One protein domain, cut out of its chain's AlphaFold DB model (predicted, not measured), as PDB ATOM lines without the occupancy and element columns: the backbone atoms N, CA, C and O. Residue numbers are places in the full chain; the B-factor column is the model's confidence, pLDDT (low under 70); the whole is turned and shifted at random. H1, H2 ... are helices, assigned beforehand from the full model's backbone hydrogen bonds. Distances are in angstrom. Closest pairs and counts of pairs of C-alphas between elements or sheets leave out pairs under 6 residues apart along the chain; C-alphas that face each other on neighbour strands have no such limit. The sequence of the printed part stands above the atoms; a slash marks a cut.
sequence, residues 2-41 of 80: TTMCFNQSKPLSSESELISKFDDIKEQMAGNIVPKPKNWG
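This is residues 2 to 41 of the 80 residues of the protein "PNP_phzG_C domain-containing protein" of Pseudoalteromonas peptidolytica (UniProt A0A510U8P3). A flat, open frame has the long helix H2 along one side, the short helix H1 packing on it, and loops leaving both ends of H2. Residues 9 to 17, of which 15 to 17 belong to H2, and residues 27 to 33, of which 27 and 28 belong to H2, stick out. The printed part has 40 residues, with two named helices, H1 then H2, and no named strand; the class is all helix, with 18 residues in named elements, under half. It is only just loose, close to compact, with a radius of gyration of the C-alphas of 11.0 A and spans of 30 by 24 by 8 A.

Start at H1, residues 2 to 5, which touches H2, residues 15 to 28; the closest C-alphas, of Cys 5 and Phe 22, are 5.6 A apart. In H2 every O i to N i+4 pair is within hydrogen-bond range; H1 is too short for one.

Find C-alpha 2 at (-42.958, -24.949, 27.780), where H1 begins. H2 runs 20.6 A, from C-alpha 15 to C-alpha 28 at (-35.517, -32.230, 20.596).

The C-alphas farthest apart, of Pro 11 and Gly 31, are 30.7 A apart. The printed part has no cut, the link from H1 to H2 is short, and no printed residue is under 70 in pLDDT.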
ATOM      1  N   THR A   2     -41.953 -25.902  28.298       75.44
ATOM      2  CA  THR A   2     -42.958 -24.949  27.780       75.44
ATOM      3  C   THR A   2     -42.456 -23.508  27.598       75.44
ATOM      4  O   THR A   2     -42.727 -22.871  26.588       75.44
ATOM      5  N   THR A   3     -41.645 -23.002  28.527       79.38
ATOM      6  CA  THR A   3     -41.076 -21.641  28.476       79.38
ATOM      7  C   THR A   3     -40.015 -21.436  27.390       79.38
ATOM      8  O   THR A   3     -39.635 -20.298  27.134       79.38
ATOM      9  N   MET A   4     -39.539 -22.507  26.745       77.88
ATOM     10  CA  MET A   4     -38.664 -22.434  25.568       77.88
ATOM     11  C   MET A   4     -39.463 -22.287  24.267       77.88
ATOM     12  O   MET A   4     -38.917 -21.852  23.255       77.88
ATOM     13  N   CYS A   5     -40.747 -22.654  24.277       80.62
ATOM     14  CA  CYS A   5     -41.532 -22.812  23.058       80.62
ATOM     15  C   CYS A   5     -42.032 -21.484  22.491       80.62
ATOM     16  O   CYS A   5     -42.137 -21.327  21.275       80.62
ATOM     17  N   PHE A   6     -42.305 -20.492  23.332       83.50
ATOM     18  CA  PHE A   6     -42.981 -19.281  22.885       83.50
ATOM     19  C   PHE A   6     -42.430 -18.008  23.512       83.50
ATOM     20  O   PHE A   6     -41.940 -17.968  24.638       83.50
ATOM     21  N   ASN A   7     -42.552 -16.937  22.735       88.69
ATOM     22  CA  ASN A   7     -42.246 -15.591  23.176       88.69
ATOM     23  C   ASN A   7     -43.505 -15.030  23.835       88.69
ATOM     24  O   ASN A   7     -44.440 -14.650  23.131       88.69
ATOM     25  N   GLN A   8     -43.530 -15.026  25.169       91.31
ATOM     26  CA  GLN A   8     -44.667 -14.543  25.951       91.31
ATOM     27  C   GLN A   8     -45.184 -13.198  25.408       91.31
ATOM     28  O   GLN A   8     -44.397 -12.294  25.122       91.31
ATOM     29  N   SER A   9     -46.505 -13.101  25.255       93.19
ATOM     30  CA  SER A   9     -47.232 -11.913  24.784       93.19
ATOM     31  C   SER A   9     -47.006 -11.501  23.321       93.19
ATOM     32  O   SER A   9     -47.535 -10.468  22.910       93.19
ATOM     33  N   LYS A  10     -46.270 -12.271  22.507       93.00
ATOM     34  CA  LYS A  10     -46.242 -12.029  21.055       93.00
ATOM     35  C   LYS A  10     -47.533 -12.527  20.384       93.00
ATOM     36  O   LYS A  10     -48.070 -13.542  20.829       93.00
ATOM     37  N   PRO A  11     -48.011 -11.855  19.316       93.62
ATOM     38  CA  PRO A  11     -49.119 -12.354  18.507       93.62
ATOM     39  C   PRO A  11     -48.828 -13.751  17.956       93.62
ATOM     40  O   PRO A  11     -47.679 -14.068  17.642       93.62
ATOM     41  N   LEU A  12     -49.880 -14.552  17.825       91.88
ATOM     42  CA  LEU A  12     -49.843 -15.897  17.267       91.88
ATOM     43  C   LEU A  12     -50.745 -15.940  16.033       91.88
ATOM     44  O   LEU A  12     -51.819 -15.336  16.043       91.88
ATOM     45  N   SER A  13     -50.320 -16.652  14.991       91.69
ATOM     46  CA  SER A  13     -51.086 -16.745  13.743       91.69
ATOM     47  C   SER A  13     -52.213 -17.778  13.845       91.69
ATOM     48  O   SER A  13     -53.286 -17.580  13.282       91.69
ATOM     49  N   SER A  14     -51.979 -18.879  14.570       95.00
ATOM     50  CA  SER A  14     -52.966 -19.932  14.832       95.00
ATOM     51  C   SER A  14     -52.589 -20.779  16.051       95.00
ATOM     52  O   SER A  14     -51.417 -20.903  16.400       95.00
ATOM     53  N   GLU A  15     -53.573 -21.418  16.684       93.38
ATOM     54  CA  GLU A  15     -53.336 -22.347  17.800       93.38
ATOM     55  C   GLU A  15     -52.450 -23.540  17.394       93.38
ATOM     56  O   GLU A  15     -51.570 -23.952  18.149       93.38
ATOM     57  N   SER A  16     -52.614 -24.056  16.172       94.69
ATOM     58  CA  SER A  16     -51.828 -25.185  15.658       94.69
ATOM     59  C   SER A  16     -50.324 -24.890  15.580       94.69
ATOM     60  O   SER A  16     -49.522 -25.792  15.814       94.69
ATOM     61  N   GLU A  17     -49.930 -23.638  15.307       90.50
ATOM     62  CA  GLU A  17     -48.522 -23.207  15.322       90.50
ATOM     63  C   GLU A  17     -47.893 -23.413  16.711       90.50
ATOM     64  O   GLU A  17     -46.757 -23.876  16.832       90.50
ATOM     65  N   LEU A  18     -48.650 -23.116  17.771       90.12
ATOM     66  CA  LEU A  18     -48.195 -23.273  19.150       90.12
ATOM     67  C   LEU A  18     -47.997 -24.749  19.518       90.12
ATOM     68  O   LEU A  18     -46.994 -25.083  20.150       90.12
ATOM     69  N   ILE A  19     -48.936 -25.610  19.114       92.69
ATOM     70  CA  ILE A  19     -48.893 -27.055  19.383       92.69
ATOM     71  C   ILE A  19     -47.705 -27.691  18.658       92.69
ATOM     72  O   ILE A  19     -46.873 -28.321  19.304       92.69
ATOM     73  N   SER A  20     -47.559 -27.433  17.352       91.38
ATOM     74  CA  SER A  20     -46.447 -27.967  16.551       91.38
ATOM     75  C   SER A  20     -45.094 -27.608  17.162       91.38
ATOM     76  O   SER A  20     -44.242 -28.466  17.365       91.38
ATOM     77  N   LYS A  21     -44.913 -26.339  17.542       89.75
ATOM     78  CA  LYS A  21     -43.655 -25.863  18.122       89.75
ATOM     79  C   LYS A  21     -43.364 -26.456  19.502       89.75
ATOM     80  O   LYS A  21     -42.203 -26.565  19.905       89.75
ATOM     81  N   PHE A  22     -44.405 -26.781  20.263       92.19
ATOM     82  CA  PHE A  22     -44.247 -27.484  21.528       92.19
ATOM     83  C   PHE A  22     -43.763 -28.918  21.305       92.19
ATOM     84  O   PHE A  22     -42.798 -29.322  21.956       92.19
ATOM     85  N   ASP A  23     -44.384 -29.645  20.376       93.56
ATOM     86  CA  ASP A  23     -44.016 -31.025  20.057       93.56
ATOM     87  C   ASP A  23     -42.587 -31.115  19.492       93.56
ATOM     88  O   ASP A  23     -41.797 -31.916  19.994       93.56
ATOM     89  N   ASP A  24     -42.193 -30.201  18.596       91.06
ATOM     90  CA  ASP A  24     -40.822 -30.118  18.063       91.06
ATOM     91  C   ASP A  24     -39.775 -29.999  19.183       91.06
ATOM     92  O   ASP A  24     -38.765 -30.707  19.222       91.06
ATOM     93  N   ILE A  25     -40.007 -29.093  20.137       88.88
ATOM     94  CA  ILE A  25     -39.081 -28.861  21.253       88.88
ATOM     95  C   ILE A  25     -39.112 -30.027  22.239       88.88
ATOM     96  O   ILE A  25     -38.083 -30.359  22.831       88.88
ATOM     97  N   LYS A  26     -40.275 -30.648  22.439       90.94
ATOM     98  CA  LYS A  26     -40.421 -31.822  23.297       90.94
ATOM     99  C   LYS A  26     -39.600 -32.993  22.764       90.94
ATOM    100  O   LYS A  26     -38.911 -33.628  23.559       90.94
ATOM    101  N   GLU A  27     -39.628 -33.234  21.457       92.06
ATOM    102  CA  GLU A  27     -38.801 -34.255  20.807       92.06
ATOM    103  C   GLU A  27     -37.309 -33.909  20.875       92.06
ATOM    104  O   GLU A  27     -36.512 -34.729  21.326       92.06
ATOM    105  N   GLN A  28     -36.920 -32.675  20.534       88.19
ATOM    106  CA  GLN A  28     -35.517 -32.230  20.596       88.19
ATOM    107  C   GLN A  28     -34.907 -32.330  22.003       88.19
ATOM    108  O   GLN A  28     -33.710 -32.576  22.169       88.19
ATOM    109  N   MET A  29     -35.723 -32.108  23.032       87.88
ATOM    110  CA  MET A  29     -35.295 -32.132  24.430       87.88
ATOM    111  C   MET A  29     -35.532 -33.492  25.103       87.88
ATOM    112  O   MET A  29     -35.265 -33.626  26.299       87.88
ATOM    113  N   ALA A  30     -36.018 -34.505  24.377       90.62
ATOM    114  CA  ALA A  30     -36.235 -35.838  24.924       90.62
ATOM    115  C   ALA A  30     -34.906 -36.445  25.405       90.62
ATOM    116  O   ALA A  30     -33.940 -36.547  24.654       90.62
ATOM    117  N   GLY A  31     -34.845 -36.819  26.686       87.44
ATOM    118  CA  GLY A  31     -33.631 -37.359  27.310       87.44
ATOM    119  C   GLY A  31     -32.539 -36.324  27.623       87.44
ATOM    120  O   GLY A  31     -31.510 -36.698  28.178       87.44
ATOM    121  N   ASN A  32     -32.767 -35.038  27.333       88.31
ATOM    122  CA  ASN A  32     -31.819 -33.950  27.574       88.31
ATOM    123  C   ASN A  32     -32.239 -33.066  28.761       88.31
ATOM    124  O   ASN A  32     -33.417 -32.950  29.107       88.31
ATOM    125  N   ILE A  33     -31.269 -32.379  29.372       86.62
ATOM    126  CA  ILE A  33     -31.549 -31.335  30.365       86.62
ATOM    127  C   ILE A  33     -32.078 -30.102  29.631       86.62
ATOM    128  O   ILE A  33     -31.404 -29.552  28.764       86.62
ATOM    129  N   VAL A  34     -33.266 -29.630  30.013       87.75
ATOM    130  CA  VAL A  34     -33.838 -28.405  29.446       87.75
ATOM    131  C   VAL A  34     -33.124 -27.186  30.041       87.75
ATOM    132  O   VAL A  34     -33.258 -26.940  31.245       87.75
ATOM    133  N   PRO A  35     -32.400 -26.384  29.238       87.94
ATOM    134  CA  PRO A  35     -31.738 -25.195  29.745       87.94
ATOM    135  C   PRO A  35     -32.761 -24.116  30.108       87.94
ATOM    136  O   PRO A  35     -33.838 -24.011  29.517       87.94
ATOM    137  N   LYS A  36     -32.406 -23.260  31.069       88.62
ATOM    138  CA  LYS A  36     -33.203 -22.074  31.395       88.62
ATOM    139  C   LYS A  36     -33.122 -21.064  30.234       88.62
ATOM    140  O   LYS A  36     -32.008 -20.637  29.916       88.62
ATOM    141  N   PRO A  37     -34.248 -20.605  29.653       89.50
ATOM    142  CA  PRO A  37     -34.220 -19.558  28.636       89.50
ATOM    143  C   PRO A  37     -33.522 -18.278  29.134       89.50
ATOM    144  O   PRO A  37     -33.597 -17.924  30.319       89.50
ATOM    145  N   LYS A  38     -32.862 -17.549  28.221       88.25
ATOM    146  CA  LYS A  38     -32.166 -16.281  28.535       88.25
ATOM    147  C   LYS A  38     -33.126 -15.194  29.027       88.25
ATOM    148  O   LYS A  38     -32.790 -14.449  29.936       88.25
ATOM    149  N   ASN A  39     -34.319 -15.138  28.444       87.56
ATOM    150  CA  ASN A  39     -35.386 -14.193  28.773       87.56
ATOM    151  C   ASN A  39     -36.292 -14.665  29.924       87.56
ATOM    152  O   ASN A  39     -37.267 -13.989  30.236       87.56
ATOM    153  N   TRP A  40     -36.003 -15.815  30.539       91.62
ATOM    154  CA  TRP A  40     -36.794 -16.354  31.640       91.62
ATOM    155  C   TRP A  40     -36.066 -16.169  32.969       91.62
ATOM    156  O   TRP A  40     -34.907 -16.569  33.137       91.62
ATOM    157  N   GLY A  41     -36.753 -15.562  33.926       92.62
ATOM    158  CA  GLY A  41     -36.212 -15.237  35.235       92.62
ATOM    159  C   GLY A  41     -37.313 -14.780  36.179       92.62
ATOM    160  O   GLY A  41     -38.494 -14.998  35.918       92.62
TER     161      GLY A  41